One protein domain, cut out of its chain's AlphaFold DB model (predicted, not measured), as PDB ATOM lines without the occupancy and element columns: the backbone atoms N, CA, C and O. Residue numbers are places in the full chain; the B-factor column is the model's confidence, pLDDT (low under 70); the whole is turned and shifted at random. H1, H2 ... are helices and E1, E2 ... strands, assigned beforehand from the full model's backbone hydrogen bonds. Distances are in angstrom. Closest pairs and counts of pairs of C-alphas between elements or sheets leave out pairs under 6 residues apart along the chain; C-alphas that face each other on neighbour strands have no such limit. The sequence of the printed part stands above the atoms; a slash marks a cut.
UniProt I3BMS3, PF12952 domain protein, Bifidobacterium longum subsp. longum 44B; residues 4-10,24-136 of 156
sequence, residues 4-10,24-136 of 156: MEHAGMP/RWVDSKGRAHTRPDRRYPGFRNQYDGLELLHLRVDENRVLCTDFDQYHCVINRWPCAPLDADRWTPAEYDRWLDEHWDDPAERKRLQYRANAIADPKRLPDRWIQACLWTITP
ATOM      1  N   MET A   4     159.417 264.887 316.101       87.12
ATOM      2  CA  MET A   4     159.585 264.495 317.510       87.12
ATOM      3  C   MET A   4     160.159 265.639 318.364       87.12
ATOM      4  O   MET A   4     159.672 265.891 319.461       87.12
ATOM      5  N   GLU A   5     161.130 266.400 317.846       87.69
ATOM      6  CA  GLU A   5     161.676 267.573 318.549       87.69
ATOM      7  C   GLU A   5     160.608 268.660 318.724       87.69
ATOM      8  O   GLU A   5     160.525 269.282 319.781       87.69
ATOM      9  N   HIS A   6     159.755 268.858 317.713       86.06
ATOM     10  CA  HIS A   6     158.640 269.801 317.801       86.06
ATOM     11  C   HIS A   6     157.605 269.391 318.857       86.06
ATOM     12  O   HIS A   6     157.031 270.250 319.519       86.06
ATOM     13  N   ALA A   7     157.408 268.087 319.050       85.81
ATOM     14  CA  ALA A   7     156.553 267.532 320.091       85.81
ATOM     15  C   ALA A   7     157.219 267.496 321.485       85.81
ATOM     16  O   ALA A   7     156.680 266.887 322.405       85.81
ATOM     17  N   GLY A   8     158.381 268.140 321.664       88.81
ATOM     18  CA  GLY A   8     159.081 268.194 322.950       88.81
ATOM     19  C   GLY A   8     159.850 266.918 323.299       88.81
ATOM     20  O   GLY A   8     160.233 266.739 324.452       88.81
ATOM     21  N   MET A   9     160.105 266.048 322.317       90.31
ATOM     22  CA  MET A   9     160.884 264.814 322.456       90.31
ATOM     23  C   MET A   9     162.246 264.983 321.766       90.31
ATOM     24  O   MET A   9     162.431 264.536 320.623       90.31
ATOM     25  N   PRO A  10     163.212 265.665 322.412       88.88
ATOM     26  CA  PRO A  10     164.524 265.876 321.828       88.88
ATOM     27  C   PRO A  10     165.222 264.538 321.605       88.88
ATOM     28  O   PRO A  10     165.092 263.598 322.393       88.88
ATOM     29  N   ARG A  24     148.123 250.988 317.561       90.81
ATOM     30  CA  ARG A  24     146.824 250.429 317.176       90.81
ATOM     31  C   ARG A  24     146.924 249.832 315.775       90.81
ATOM     32  O   ARG A  24     147.647 250.350 314.930       90.81
ATOM     33  N   TRP A  25     146.176 248.773 315.516       87.88
ATOM     34  CA  TRP A  25     146.024 248.178 314.190       87.88
ATOM     35  C   TRP A  25     144.580 247.724 313.977       87.88
ATOM     36  O   TRP A  25     143.820 247.600 314.939       87.88
ATOM     37  N   VAL A  26     144.200 247.477 312.724       86.44
ATOM     38  CA  VAL A  26     142.831 247.096 312.359       86.44
ATOM     39  C   VAL A  26     142.806 245.699 311.755       86.44
ATOM     40  O   VAL A  26     143.589 245.378 310.862       86.44
ATOM     41  N   ASP A  27     141.905 244.849 312.253       84.69
ATOM     42  CA  ASP A  27     141.728 243.499 311.722       84.69
ATOM     43  C   ASP A  27     140.974 243.479 310.383       84.69
ATOM     44  O   ASP A  27     140.450 244.482 309.905       84.69
ATOM     45  N   SER A  28     140.877 242.302 309.761       81.12
ATOM     46  CA  SER A  28     140.187 242.144 308.474       81.12
ATOM     47  C   SER A  28     138.677 242.414 308.531       81.12
ATOM     48  O   SER A  28     138.023 242.409 307.493       81.12
ATOM     49  N   LYS A  29     138.110 242.628 309.725       85.38
ATOM     50  CA  LYS A  29     136.705 242.989 309.949       85.38
ATOM     51  C   LYS A  29     136.540 244.467 310.318       85.38
ATOM     52  O   LYS A  29     135.453 244.849 310.740       85.38
ATOM     53  N   GLY A  30     137.595 245.276 310.211       83.31
ATOM     54  CA  GLY A  30     137.543 246.699 310.537       83.31
ATOM     55  C   GLY A  30     137.578 246.999 312.038       83.31
ATOM     56  O   GLY A  30     137.246 248.108 312.438       83.31
ATOM     57  N   ARG A  31     137.945 246.037 312.897       86.44
ATOM     58  CA  ARG A  31     138.000 246.271 314.350       86.44
ATOM     59  C   ARG A  31     139.391 246.718 314.771       86.44
ATOM     60  O   ARG A  31     140.371 246.045 314.456       86.44
ATOM     61  N   ALA A  32     139.450 247.815 315.518       87.62
ATOM     62  CA  ALA A  32     140.672 248.338 316.109       87.62
ATOM     63  C   ALA A  32     141.148 247.495 317.304       87.62
ATOM     64  O   ALA A  32     140.366 247.130 318.184       87.62
ATOM     65  N   HIS A  33     142.453 247.247 317.364       86.50
ATOM     66  CA  HIS A  33     143.123 246.498 318.423       86.50
ATOM     67  C   HIS A  33     144.376 247.239 318.889       86.50
ATOM     68  O   HIS A  33     145.127 247.777 318.082       86.50
ATOM     69  N   THR A  34     144.639 247.214 320.195       83.81
ATOM     70  CA  THR A  34     145.859 247.774 320.817       83.81
ATOM     71  C   THR A  34     146.860 246.698 321.237       83.81
ATOM     72  O   THR A  34     147.929 246.991 321.762       83.81
ATOM     73  N   ARG A  35     146.518 245.421 321.023       80.06
ATOM     74  CA  ARG A  35     147.404 244.276 321.246       80.06
ATOM     75  C   ARG A  35     147.570 243.520 319.932       80.06
ATOM     76  O   ARG A  35     146.550 243.235 319.306       80.06
ATOM     77  N   PRO A  36     148.796 243.203 319.496       72.94
ATOM     78  CA  PRO A  36     149.005 242.441 318.270       72.94
ATOM     79  C   PRO A  36     148.387 241.041 318.396       72.94
ATOM     80  O   PRO A  36     148.652 240.317 319.358       72.94
ATOM     81  N   ASP A  37     147.552 240.658 317.428       77.31
ATOM     82  CA  ASP A  37     147.020 239.298 317.300       77.31
ATOM     83  C   ASP A  37     147.783 238.571 316.192       77.31
ATOM     84  O   ASP A  37     147.651 238.888 315.013       77.31
ATOM     85  N   ARG A  38     148.552 237.547 316.564       75.88
ATOM     86  CA  ARG A  38     149.365 236.746 315.632       75.88
ATOM     87  C   ARG A  38     148.532 235.948 314.622       75.88
ATOM     88  O   ARG A  38     149.074 235.414 313.658       75.88
ATOM     89  N   ARG A  39     147.215 235.843 314.824       77.62
ATOM     90  CA  ARG A  39     146.292 235.245 313.849       77.62
ATOM     91  C   ARG A  39     145.970 236.205 312.703       77.62
ATOM     92  O   ARG A  39     145.474 235.750 311.672       77.62
ATOM     93  N   TYR A  40     146.234 237.501 312.869       81.25
ATOM     94  CA  TYR A  40     146.011 238.496 311.832       81.25
ATOM     95  C   TYR A  40     147.028 238.337 310.686       81.25
ATOM     96  O   TYR A  40     148.232 238.307 310.951       81.25
ATOM     97  N   PRO A  41     146.588 238.270 309.414       80.06
ATOM     98  CA  PRO A  41     147.479 238.050 308.274       80.06
ATOM     99  C   PRO A  41     148.636 239.046 308.134       80.06
ATOM    100  O   PRO A  41     149.711 238.638 307.719       80.06
ATOM    101  N   GLY A  42     148.459 240.317 308.511       78.12
ATOM    102  CA  GLY A  42     149.543 241.307 308.432       78.12
ATOM    103  C   GLY A  42     150.642 241.137 309.484       78.12
ATOM    104  O   GLY A  42     151.698 241.733 309.343       78.12
ATOM    105  N   PHE A  43     150.437 240.302 310.508       78.94
ATOM    106  CA  PHE A  43     151.491 239.917 311.459       78.94
ATOM    107  C   PHE A  43     151.923 238.462 311.308       78.94
ATOM    108  O   PHE A  43     153.000 238.076 311.761       78.94
ATOM    109  N   ARG A  44     151.075 237.636 310.692       79.69
ATOM    110  CA  ARG A  44     151.323 236.212 310.529       79.69
ATOM    111  C   ARG A  44     152.532 235.990 309.627       79.69
ATOM    112  O   ARG A  44     152.534 236.396 308.472       79.69
ATOM    113  N   ASN A  45     153.526 235.296 310.163       80.75
ATOM    114  CA  ASN A  45     154.765 234.898 309.498       80.75
ATOM    115  C   ASN A  45     155.675 236.043 309.002       80.75
ATOM    116  O   ASN A  45     156.720 235.782 308.414       80.75
ATOM    117  N   GLN A  46     155.314 237.314 309.223       78.50
ATOM    118  CA  GLN A  46     156.129 238.453 308.771       78.50
ATOM    119  C   GLN A  46     157.407 238.651 309.590       78.50
ATOM    120  O   GLN A  46     158.352 239.281 309.129       78.50
ATOM    121  N   TYR A  47     157.428 238.113 310.806       82.62
ATOM    122  CA  TYR A  47     158.482 238.343 311.788       82.62
ATOM    123  C   TYR A  47     159.065 237.020 312.289       82.62
ATOM    124  O   TYR A  47     159.430 236.897 313.455       82.62
ATOM    125  N   ASP A  48     159.095 235.999 311.430       85.62
ATOM    126  CA  ASP A  48     159.574 234.676 311.818       85.62
ATOM    127  C   ASP A  48     161.014 234.731 312.356       85.62
ATOM    128  O   ASP A  48     161.887 235.359 311.762       85.62
ATOM    129  N   GLY A  49     161.256 234.083 313.500       85.88
ATOM    130  CA  GLY A  49     162.555 234.107 314.183       85.88
ATOM    131  C   GLY A  49     162.844 235.381 314.987       85.88
ATOM    132  O   GLY A  49     163.942 235.508 315.523       85.88
ATOM    133  N   LEU A  50     161.886 236.310 315.090       89.38
ATOM    134  CA  LEU A  50     161.998 237.520 315.910       89.38
ATOM    135  C   LEU A  50     161.135 237.439 317.176       89.38
ATOM    136  O   LEU A  50     160.169 236.677 317.260       89.38
ATOM    137  N   GLU A  51     161.459 238.295 318.142       88.75
ATOM    138  CA  GLU A  51     160.692 238.491 319.373       88.75
ATOM    139  C   GLU A  51     159.751 239.698 319.247       88.75
ATOM    140  O   GLU A  51     160.129 240.762 318.752       88.75
ATOM    141  N   LEU A  52     158.517 239.548 319.728       87.94
ATOM    142  CA  LEU A  52     157.557 240.635 319.896       87.94
ATOM    143  C   LEU A  52     157.686 241.213 321.297       87.94
ATOM    144  O   LEU A  52     157.357 240.555 322.286       87.94
ATOM    145  N   LEU A  53     158.090 242.477 321.363       91.00
ATOM    146  CA  LEU A  53     158.077 243.252 322.592       91.00
ATOM    147  C   LEU A  53     156.714 243.923 322.739       91.00
ATOM    148  O   LEU A  53     156.294 244.718 321.897       91.00
ATOM    149  N   HIS A  54     156.032 243.632 323.838       91.06
ATOM    150  CA  HIS A  54     154.871 244.396 324.258       91.06
ATOM    151  C   HIS A  54     155.341 245.503 325.189       91.06
ATOM    152  O   HIS A  54     155.990 245.242 326.202       91.06
ATOM    153  N   LEU A  55     154.987 246.739 324.848       93.31
ATOM    154  CA  LEU A  55     155.451 247.922 325.557       93.31
ATOM    155  C   LEU A  55     154.297 248.628 326.270       93.31
ATOM    156  O   LEU A  55     153.168 248.676 325.776       93.31
ATOM    157  N   ARG A  56     154.600 249.217 327.422       94.25
ATOM    158  CA  ARG A  56     153.796 250.236 328.091       94.25
ATOM    159  C   ARG A  56     154.703 251.433 328.340       94.25
ATOM    160  O   ARG A  56     155.494 251.421 329.271       94.25
ATOM    161  N   VAL A  57     154.567 252.438 327.487       93.38
ATOM    162  CA  VAL A  57     155.374 253.663 327.503       93.38
ATOM    163  C   VAL A  57     154.472 254.835 327.884       93.38
ATOM    164  O   VAL A  57     153.280 254.819 327.574       93.38
ATOM    165  N   ASP A  58     155.036 255.834 328.560       91.50
ATOM    166  CA  ASP A  58     154.372 257.119 328.791       91.50
ATOM    167  C   ASP A  58     154.036 257.800 327.449       91.50
ATOM    168  O   ASP A  58     154.854 257.810 326.527       91.50
ATOM    169  N   GLU A  59     152.834 258.365 327.333       88.94
ATOM    170  CA  GLU A  59     152.374 259.046 326.120       88.94
ATOM    171  C   GLU A  59     153.245 260.257 325.754       88.94
ATOM    172  O   GLU A  59     153.411 260.551 324.573       88.94
ATOM    173  N   ASN A  60     153.881 260.908 326.734       90.06
ATOM    174  CA  ASN A  60     154.787 262.038 326.496       90.06
ATOM    175  C   ASN A  60     156.101 261.649 325.787       90.06
ATOM    176  O   ASN A  60     156.839 262.523 325.335       90.06
ATOM    177  N   ARG A  61     156.401 260.347 325.698       92.50
ATOM    178  CA  ARG A  61     157.589 259.780 325.040       92.50
ATOM    179  C   ARG A  61     157.275 259.183 323.670       92.50
ATOM    180  O   ARG A  61     158.164 258.585 323.062       92.50
ATOM    181  N   VAL A  62     156.030 259.298 323.207       92.69
ATOM    182  CA  VAL A  62     155.561 258.658 321.980       92.69
ATOM    183  C   VAL A  62     154.938 259.684 321.044       92.69
ATOM    184  O   VAL A  62     153.933 260.315 321.356       92.69
ATOM    185  N   LEU A  63     155.477 259.776 319.832       93.56
ATOM    186  CA  LEU A  63     154.805 260.437 318.724       93.56
ATOM    187  C   LEU A  63     153.924 259.419 318.003       93.56
ATOM    188  O   LEU A  63     154.432 258.482 317.388       93.56
ATOM    189  N   CYS A  64     152.606 259.586 318.076       93.50
ATOM    190  CA  CYS A  64     151.696 258.731 317.324       93.50
ATOM    191  C   CYS A  64     151.445 259.291 315.929       93.50
ATOM    192  O   CYS A  64     151.225 260.493 315.757       93.50
ATOM    193  N   THR A  65     151.466 258.400 314.945       93.25
ATOM    194  CA  THR A  65     151.233 258.757 313.557       93.25
ATOM    195  C   THR A  65     150.263 257.814 312.887       93.25
ATOM    196  O   THR A  65     150.134 256.632 313.204       93.25
ATOM    197  N   ASP A  66     149.585 258.382 311.919       92.62
ATOM    198  CA  ASP A  66     148.723 257.708 310.987       92.62
ATOM    199  C   ASP A  66     149.543 256.913 309.968       92.62
ATOM    200  O   ASP A  66     150.231 257.522 309.153       92.62
ATOM    201  N   PHE A  67     149.515 255.579 310.002       90.75
ATOM    202  CA  PHE A  67     150.354 254.770 309.104       90.75
ATOM    203  C   PHE A  67     150.097 255.096 307.630       90.75
ATOM    204  O   PHE A  67     151.039 255.273 306.857       90.75
ATOM    205  N   ASP A  68     148.820 255.214 307.262       88.62
ATOM    206  CA  ASP A  68     148.417 255.403 305.874       88.62
ATOM    207  C   ASP A  68     148.781 256.806 305.391       88.62
ATOM    208  O   ASP A  68     149.252 256.945 304.270       88.62
ATOM    209  N   GLN A  69     148.642 257.847 306.219       91.38
ATOM    210  CA  GLN A  69     149.008 259.222 305.837       91.38
ATOM    211  C   GLN A  69     150.497 259.555 306.028       91.38
ATOM    212  O   GLN A  69     150.984 260.542 305.470       91.38
ATOM    213  N   TYR A  70     151.263 258.757 306.779       91.44
ATOM    214  CA  TYR A  70     152.656 259.097 307.095       91.44
ATOM    215  C   TYR A  70     153.564 259.160 305.855       91.44
ATOM    216  O   TYR A  70     154.558 259.892 305.843       91.44
ATOM    217  N   HIS A  71     153.198 258.482 304.761       91.31
ATOM    218  CA  HIS A  71     153.915 258.595 303.487       91.31
ATOM    219  C   HIS A  71     153.939 260.037 302.943       91.31
ATOM    220  O   HIS A  71     154.919 260.416 302.296       91.31
ATOM    221  N   CYS A  72     152.930 260.869 303.234       94.75
ATOM    222  CA  CYS A  72     152.927 262.283 302.853       94.75
ATOM    223  C   CYS A  72     154.067 263.050 303.534       94.75
ATOM    224  O   CYS A  72     154.732 263.872 302.903       94.75
ATOM    225  N   VAL A  73     154.335 262.739 304.808       92.62
ATOM    226  CA  VAL A  73     155.408 263.354 305.603       92.62
ATOM    227  C   VAL A  73     156.776 262.978 305.031       92.62
ATOM    228  O   VAL A  73     157.623 263.849 304.823       92.62
ATOM    229  N   ILE A  74     156.977 261.691 304.722       90.19
ATOM    230  CA  ILE A  74     158.240 261.168 304.176       90.19
ATOM    231  C   ILE A  74     158.538 261.783 302.802       90.19
ATOM    232  O   ILE A  74     159.664 262.211 302.547       90.19
ATOM    233  N   ASN A  75     157.527 261.873 301.936       93.44
ATOM    234  CA  ASN A  75     157.684 262.349 300.559       93.44
ATOM    235  C   ASN A  75     157.554 263.873 300.401       93.44
ATOM    236  O   ASN A  75     157.721 264.392 299.298       93.44
ATOM    237  N   ARG A  76     157.289 264.611 301.489       93.75
ATOM    238  CA  ARG A  76     157.033 266.066 301.476       93.75
ATOM    239  C   ARG A  76     155.847 266.465 300.587       93.75
ATOM    240  O   ARG A  76     155.838 267.529 299.954       93.75
ATOM    241  N   TRP A  77     154.847 265.598 300.537       96.06
ATOM    242  CA  TRP A  77     153.611 265.801 299.787       96.06
ATOM    243  C   TRP A  77     152.574 266.540 300.631       96.06
ATOM    244  O   TRP A  77     152.764 266.660 301.843       96.06
ATOM    245  N   PRO A  78     151.502 267.070 300.027       96.88
ATOM    246  CA  PRO A  78     150.339 267.518 300.780       96.88
ATOM    247  C   PRO A  78     149.745 266.369 301.598       96.88
ATOM    248  O   PRO A  78     149.795 265.209 301.186       96.88
ATOM    249  N   CYS A  79     149.196 266.681 302.767       95.81
ATOM    250  CA  CYS A  79     148.593 265.699 303.665       95.81
ATOM    251  C   CYS A  79     147.136 266.085 303.907       95.81
ATOM    252  O   CYS A  79     146.859 267.076 304.588       95.81
ATOM    253  N   ALA A  80     146.220 265.350 303.279       94.62
ATOM    254  CA  ALA A  80     144.802 265.679 303.272       94.62
ATOM    255  C   ALA A  80     144.187 265.566 304.680       94.62
ATOM    256  O   ALA A  80     144.661 264.765 305.486       94.62
ATOM    257  N   PRO A  81     143.135 266.340 304.996       93.06
ATOM    258  CA  PRO A  81     142.383 266.223 306.245       93.06
ATOM    259  C   PRO A  81     142.003 264.783 306.620       93.06
ATOM    260  O   PRO A  81     141.801 263.927 305.762       93.06
ATOM    261  N   LEU A  82     141.898 264.507 307.924       87.94
ATOM    262  CA  LEU A  82     141.594 263.160 308.436       87.94
ATOM    263  C   LEU A  82     140.247 262.603 307.951       87.94
ATOM    264  O   LEU A  82     140.097 261.386 307.900       87.94
ATOM    265  N   ASP A  83     139.304 263.479 307.612       88.38
ATOM    266  CA  ASP A  83     137.961 263.181 307.108       88.38
ATOM    267  C   ASP A  83     137.856 263.209 305.572       88.38
ATOM    268  O   ASP A  83     136.754 263.152 305.020       88.38
ATOM    269  N   ALA A  84     138.993 263.278 304.869       90.56
ATOM    270  CA  ALA A  84     139.040 263.226 303.409       90.56
ATOM    271  C   ALA A  84     138.579 261.875 302.831       90.56
ATOM    272  O   ALA A  84     138.316 261.773 301.636       90.56
ATOM    273  N   ASP A  85     138.411 260.847 303.668       85.12
ATOM    274  CA  ASP A  85     137.782 259.571 303.302       85.12
ATOM    275  C   ASP A  85     136.310 259.723 302.881       85.12
ATOM    276  O   ASP A  85     135.759 258.853 302.207       85.12
ATOM    277  N   ARG A  86     135.669 260.836 303.258       90.00
ATOM    278  CA  ARG A  86     134.286 261.171 302.889       90.00
ATOM    279  C   ARG A  86     134.177 261.941 301.579       90.00
ATOM    280  O   ARG A  86     133.060 262.177 301.121       90.00
ATOM    281  N   TRP A  87     135.296 262.384 301.020       94.62
ATOM    282  CA  TRP A  87     135.309 263.195 299.810       94.62
ATOM    283  C   TRP A  87     135.137 262.324 298.571       94.62
ATOM    284  O   TRP A  87     135.553 261.165 298.516       94.62
ATOM    285  N   THR A  88     134.529 262.896 297.539       96.50
ATOM    286  CA  THR A  88     134.555 262.303 296.203       96.50
ATOM    287  C   THR A  88     135.976 262.368 295.626       96.50
ATOM    288  O   THR A  88     136.741 263.271 295.977       96.50
ATOM    289  N   PRO A  89     136.335 261.482 294.677       95.81
ATOM    290  CA  PRO A  89     137.635 261.554 294.009       95.81
ATOM    291  C   PRO A  89     137.931 262.935 293.409       95.81
ATOM    292  O   PRO A  89     139.023 263.456 293.578       95.81
ATOM    293  N   ALA A  90     136.932 263.587 292.805       97.06
ATOM    294  CA  ALA A  90     137.098 264.909 292.199       97.06
ATOM    295  C   ALA A  90     137.343 266.036 293.223       97.06
ATOM    296  O   ALA A  90     138.002 267.024 292.906       97.06
ATOM    297  N   GLU A  91     136.791 265.923 294.434       97.31
ATOM    298  CA  GLU A  91     137.089 266.854 295.530       97.31
ATOM    299  C   GLU A  91     138.509 266.641 296.053       97.31
ATOM    300  O   GLU A  91     139.225 267.612 296.286       97.31
ATOM    301  N   TYR A  92     138.925 265.380 296.178       95.62
ATOM    302  CA  TYR A  92     140.272 265.025 296.606       95.62
ATOM    303  C   TYR A  92     141.336 265.495 295.605       95.62
ATOM    304  O   TYR A  92     142.302 266.142 296.005       95.62
ATOM    305  N   ASP A  93     141.125 265.250 294.310       96.44
ATOM    306  CA  ASP A  93     142.032 265.682 293.242       96.44
ATOM    307  C   ASP A  93     142.168 267.208 293.212       96.44
ATOM    308  O   ASP A  93     143.279 267.733 293.192       96.44
ATOM    309  N   ARG A  94     141.049 267.939 293.318       97.62
ATOM    310  CA  ARG A  94     141.080 269.407 293.385       97.62
ATOM    311  C   ARG A  94     141.872 269.903 294.591       97.62
ATOM    312  O   ARG A  94     142.663 270.831 294.461       97.62
ATOM    313  N   TRP A  95     141.663 269.295 295.758       97.25
ATOM    314  CA  TRP A  95     142.412 269.653 296.959       97.25
ATOM    315  C   TRP A  95     143.911 269.392 296.771       97.25
ATOM    316  O   TRP A  95     144.734 270.230 297.134       97.25
ATOM    317  N   LEU A  96     144.284 268.262 296.167       96.19
ATOM    318  CA  LEU A  96     145.681 267.979 295.853       96.19
ATOM    319  C   LEU A  96     146.275 269.022 294.906       96.19
ATOM    320  O   LEU A  96     147.349 269.532 295.216       96.19
ATOM    321  N   ASP A  97     145.587 269.373 293.821       97.25
ATOM    322  CA  ASP A  97     146.043 270.387 292.862       97.25
ATOM    323  C   ASP A  97     146.264 271.750 293.539       97.25
ATOM    324  O   ASP A  97     147.276 272.411 293.310       97.25
ATOM    325  N   GLU A  98     145.349 272.158 294.424       97.56
ATOM    326  CA  GLU A  98     145.436 273.424 295.163       97.56
ATOM    327  C   GLU A  98     146.591 273.458 296.176       97.56
ATOM    328  O   GLU A  98     147.146 274.524 296.455       97.56
ATOM    329  N   HIS A  99     146.957 272.305 296.740       97.38
ATOM    330  CA  HIS A  99     147.922 272.206 297.835       97.38
ATOM    331  C   HIS A  99     149.277 271.614 297.424       97.38
ATOM    332  O   HIS A  99     150.207 271.617 298.237       97.38
ATOM    333  N   TRP A 100     149.431 271.131 296.187       97.00
ATOM    334  CA  TRP A 100     150.644 270.453 295.714       97.00
ATOM    335  C   TRP A 100     151.902 271.300 295.898       97.00
ATOM    336  O   TRP A 100     152.906 270.825 296.444       97.00
ATOM    337  N   ASP A 101     151.805 272.576 295.535       97.06
ATOM    338  CA  ASP A 101     152.902 273.541 295.575       97.06
ATOM    339  C   ASP A 101     152.937 274.374 296.864       97.06
ATOM    340  O   ASP A 101     153.699 275.340 296.963       97.06
ATOM    341  N   ASP A 102     152.158 273.998 297.885       97.44
ATOM    342  CA  ASP A 102     152.196 274.692 299.169       97.44
ATOM    343  C   ASP A 102     153.626 274.730 299.741       97.44
ATOM    344  O   ASP A 102     154.365 273.733 299.684       97.44
ATOM    345  N   PRO A 103     154.023 275.856 300.365       97.00
ATOM    346  CA  PRO A 103     155.337 275.975 300.969       97.00
ATOM    347  C   PRO A 103     155.514 274.941 302.085       97.00
ATOM    348  O   PRO A 103     154.562 274.533 302.756       97.00
ATOM    349  N   ALA A 104     156.766 274.554 302.339       94.06
ATOM    350  CA  ALA A 104     157.096 273.507 303.307       94.06
ATOM    351  C   ALA A 104     156.517 273.763 304.710       94.06
ATOM    352  O   ALA A 104     156.142 272.821 305.403       94.06
ATOM    353  N   GLU A 105     156.421 275.023 305.135       93.94
ATOM    354  CA  GLU A 105     155.804 275.389 306.411       93.94
ATOM    355  C   GLU A 105     154.308 275.057 306.448       93.94
ATOM    356  O   GLU A 105     153.831 274.476 307.420       93.94
ATOM    357  N   ARG A 106     153.582 275.324 305.359       95.50
ATOM    358  CA  ARG A 106     152.158 275.003 305.256       95.50
ATOM    359  C   ARG A 106     151.923 273.497 305.216       95.50
ATOM    360  O   ARG A 106     151.051 273.004 305.926       95.50
ATOM    361  N   LYS A 107     152.763 272.747 304.498       95.69
ATOM    362  CA  LYS A 107     152.733 271.276 304.522       95.69
ATOM    363  C   LYS A 107     153.032 270.705 305.913       95.69
ATOM    364  O   LYS A 107     152.366 269.775 306.346       95.69
ATOM    365  N   ARG A 108     153.951 271.306 306.682       93.38
ATOM    366  CA  ARG A 108     154.186 270.911 308.088       93.38
ATOM    367  C   ARG A 108     152.960 271.106 308.974       93.38
ATOM    368  O   ARG A 108     152.696 270.261 309.827       93.38
ATOM    369  N   LEU A 109     152.198 272.181 308.770       93.88
ATOM    370  CA  LEU A 109     150.925 272.372 309.470       93.88
ATOM    371  C   LEU A 109     149.926 271.262 309.112       93.88
ATOM    372  O   LEU A 109     149.270 270.735 310.007       93.88
ATOM    373  N   GLN A 110     149.870 270.853 307.840       95.31
ATOM    374  CA  GLN A 110     149.054 269.714 307.407       95.31
ATOM    375  C   GLN A 110     149.500 268.411 308.095       95.31
ATOM    376  O   GLN A 110     148.663 267.708 308.647       95.31
ATOM    377  N   TYR A 111     150.804 268.115 308.165       94.88
ATOM    378  CA  TYR A 111     151.318 266.898 308.823       94.88
ATOM    379  C   TYR A 111     150.881 266.797 310.282       94.88
ATOM    380  O   TYR A 111     150.384 265.757 310.710       94.88
ATOM    381  N   ARG A 112     151.004 267.889 311.036       92.38
ATOM    382  CA  ARG A 112     150.614 267.953 312.456       92.38
ATOM    383  C   ARG A 112     149.105 267.933 312.673       92.38
ATOM    384  O   ARG A 112     148.636 267.604 313.757       92.38
ATOM    385  N   ALA A 113     148.332 268.313 311.662       92.12
ATOM    386  CA  ALA A 113     146.882 268.221 311.721       92.12
ATOM    387  C   ALA A 113     146.380 266.816 311.355       92.12
ATOM    388  O   ALA A 113     145.417 266.347 311.966       92.12
ATOM    389  N   ASN A 114     147.038 266.161 310.392       93.00
ATOM    390  CA  ASN A 114     146.433 265.088 309.603       93.00
ATOM    391  C   ASN A 114     147.206 263.761 309.590       93.00
ATOM    392  O   ASN A 114     146.650 262.741 309.203       93.00
ATOM    393  N   ALA A 115     148.467 263.748 310.020       92.75
ATOM    394  CA  ALA A 115     149.268 262.524 310.110       92.75
ATOM    395  C   ALA A 115     149.900 262.320 311.490       92.75
ATOM    396  O   ALA A 115     150.185 261.188 311.861       92.75
ATOM    397  N   ILE A 116     150.131 263.393 312.246       92.50
ATOM    398  CA  ILE A 116     150.840 263.392 313.526       92.50
ATOM    399  C   ILE A 116     149.923 264.033 314.563       92.50
ATOM    400  O   ILE A 116     149.964 265.240 314.784       92.50
ATOM    401  N   ALA A 117     149.043 263.229 315.153       84.06
ATOM    402  CA  ALA A 117     147.987 263.708 316.034       84.06
ATOM    403  C   ALA A 117     147.788 262.771 317.229       84.06
ATOM    404  O   ALA A 117     148.268 261.638 317.250       84.06
ATOM    405  N   ASP A 118     147.038 263.255 318.221       84.81
ATOM    406  CA  ASP A 118     146.589 262.438 319.348       84.81
ATOM    407  C   ASP A 118     145.908 261.148 318.827       84.81
ATOM    408  O   ASP A 118     145.040 261.237 317.949       84.81
ATOM    409  N   PRO A 119     146.239 259.955 319.361       82.12
ATOM    410  CA  PRO A 119     145.619 258.683 318.973       82.12
ATOM    411  C   PRO A 119     144.090 258.634 319.046       82.12
ATOM    412  O   PRO A 119     143.475 257.745 318.457       82.12
ATOM    413  N   LYS A 120     143.463 259.520 319.826       84.56
ATOM    414  CA  LYS A 120     142.003 259.671 319.924       84.56
ATOM    415  C   LYS A 120     141.420 260.474 318.761       84.56
ATOM    416  O   LYS A 120     140.224 260.380 318.511       84.56
ATOM    417  N   ARG A 121     142.238 261.300 318.105       83.81
ATOM    418  CA  ARG A 121     141.863 262.105 316.934       83.81
ATOM    419  C   ARG A 121     142.147 261.381 315.626       83.81
ATOM    420  O   ARG A 121     141.447 261.631 314.651       83.81
ATOM    421  N   LEU A 122     143.163 260.521 315.603       84.62
ATOM    422  CA  LEU A 122     143.409 259.637 314.469       84.62
ATOM    423  C   LEU A 122     142.207 258.696 314.298       84.62
ATOM    424  O   LEU A 122     141.692 258.188 315.301       84.62
ATOM    425  N   PRO A 123     141.730 258.469 313.063       77.62
ATOM    426  CA  PRO A 123     140.610 257.570 312.846       77.62
ATOM    427  C   PRO A 123     141.009 256.139 313.208       77.62
ATOM    428  O   PRO A 123     142.180 255.836 313.452       77.62
ATOM    429  N   ASP A 124     140.018 255.251 313.258       74.56
ATOM    430  CA  ASP A 124     140.207 253.840 313.594       74.56
ATOM    431  C   ASP A 124     140.912 253.085 312.458       74.56
ATOM    432  O   ASP A 124     140.334 252.240 311.781       74.56
ATOM    433  N   ARG A 125     142.187 253.421 312.259       78.69
ATOM    434  CA  ARG A 125     143.133 252.819 311.327       78.69
ATOM    435  C   ARG A 125     144.419 252.420 312.040       78.69
ATOM    436  O   ARG A 125     144.496 252.344 313.269       78.69
ATOM    437  N   TRP A 126     145.416 252.086 311.240       86.88
ATOM    438  CA  TRP A 126     146.746 251.716 311.682       86.88
ATOM    439  C   TRP A 126     147.452 252.934 312.287       86.88
ATOM    440  O   TRP A 126     147.704 253.917 311.594       86.88
ATOM    441  N   ILE A 127     147.761 252.871 313.583       92.62
ATOM    442  CA  ILE A 127     148.488 253.921 314.303       92.62
ATOM    443  C   ILE A 127     149.869 253.388 314.656       92.62
ATOM    444  O   ILE A 127     150.009 252.418 315.413       92.62
ATOM    445  N   GLN A 128     150.889 254.056 314.136       92.81
ATOM    446  CA  GLN A 128     152.267 253.836 314.536       92.81
ATOM    447  C   GLN A 128     152.597 254.676 315.767       92.81
ATOM    448  O   GLN A 128     152.103 255.786 315.936       92.81
ATOM    449  N   ALA A 129     153.465 254.141 316.611       93.44
ATOM    450  CA  ALA A 129     154.149 254.854 317.674       93.44
ATOM    451  C   ALA A 129     155.618 255.013 317.280       93.44
ATOM    452  O   ALA A 129     156.275 254.033 316.925       93.44
ATOM    453  N   CYS A 130     156.125 256.234 317.374       94.12
ATOM    454  CA  CYS A 130     157.526 256.564 317.180       94.12
ATOM    455  C   CYS A 130     158.109 257.070 318.504       94.12
ATOM    456  O   CYS A 130     157.505 257.915 319.164       94.12
ATOM    457  N   LEU A 131     159.252 256.531 318.920       94.38
ATOM    458  CA  LEU A 131     159.891 256.850 320.198       94.38
ATOM    459  C   LEU A 131     161.414 256.767 320.082       94.38
ATOM    460  O   LEU A 131     161.940 256.018 319.265       94.38
ATOM    461  N   TRP A 132     162.139 257.523 320.906       94.88
ATOM    462  CA  TRP A 132     163.607 257.502 320.890       94.88
ATOM    463  C   TRP A 132     164.213 256.342 321.681       94.88
ATOM    464  O   TRP A 132     165.251 255.816 321.294       94.88
ATOM    465  N   THR A 133     163.605 255.966 322.808       92.88
ATOM    466  CA  THR A 133     164.212 255.030 323.763       92.88
ATOM    467  C   THR A 133     163.186 254.089 324.379       92.88
ATOM    468  O   THR A 133     162.074 254.493 324.723       92.88
ATOM    469  N   ILE A 134     163.602 252.839 324.583       93.62
ATOM    470  CA  ILE A 134     162.901 251.837 325.390       93.62
ATOM    471  C   ILE A 134     163.808 251.487 326.567       93.62
ATOM    472  O   ILE A 134     165.010 251.288 326.400       93.62
ATOM    473  N   THR A 135     163.232 251.401 327.758       93.00
ATOM    474  CA  THR A 135     163.892 250.924 328.975       93.00
ATOM    475  C   THR A 135     163.310 249.567 329.383       93.00
ATOM    476  O   THR A 135     162.184 249.249 328.998       93.00
ATOM    477  N   PRO A 136     164.008 248.763 330.206       94.69
ATOM    478  CA  PRO A 136     163.456 247.497 330.697       94.69
ATOM    479  C   PRO A 136     162.097 247.637 331.400       94.69
ATOM    480  O   PRO A 136     161.275 246.733 331.315       94.69
TER     481      PRO A 136
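AT A GLANCE: This is residues 4 to 10 and 24 to 136 of the 156 residues of the protein "PF12952 domain protein" of Bifidobacterium longum subsp. longum 44B (UniProt I3BMS3). Little regular structure shows here: a short antiparallel ribbon, E3 and E4, lies near the middle, with helices toward one end and loops with E1 and E2 toward the other. The mixed-class printed part has 120 residues, 45 in named elements, ordered E1, E2, E3, H1, H2, H3, E4. It is only just loose, close to compact: radius of gyration of the C-alphas 16.4 A, spans 46 by 37 by 25 A.

HOW THE PARTS SIT: First find E1, residues 24 to 26, and E2, residues 51 to 55, which pair with no named strand. E3, residues 63 to 66, is antiparallel to E4, residues 127 to 131, at 153 degrees; N 65 and O 128 are 2.9 A apart, within hydrogen-bond range. H1, residues 70 to 75, and H3, residues 104 to 114, are close but not clearly touching; their closest C-alphas, Val 73 and Tyr 111, are 6.3 A apart. They run opposite ways at a shallow tilt of 14 degrees. H2, residues 89 to 99, touches no helix. In H1, H2 and H3 every O i to N i+4 pair is within hydrogen-bond range.

IN THESE COORDINATES: Find C-alpha 24 at (146.824, 250.429, 317.176), where E1 begins. H2 runs 15.3 A, H3 15.0 A, and E4 13.2 A to C-alpha 131 at (159.891, 256.850, 320.198).

THE WHOLE: Residues 11 to 23 are not printed; C-alphas 10 and 24 are 23.9 A apart. Links E1 to E2, H1 to H2 and H3 to E4 are long. No printed residue is under 70 in pLDDT.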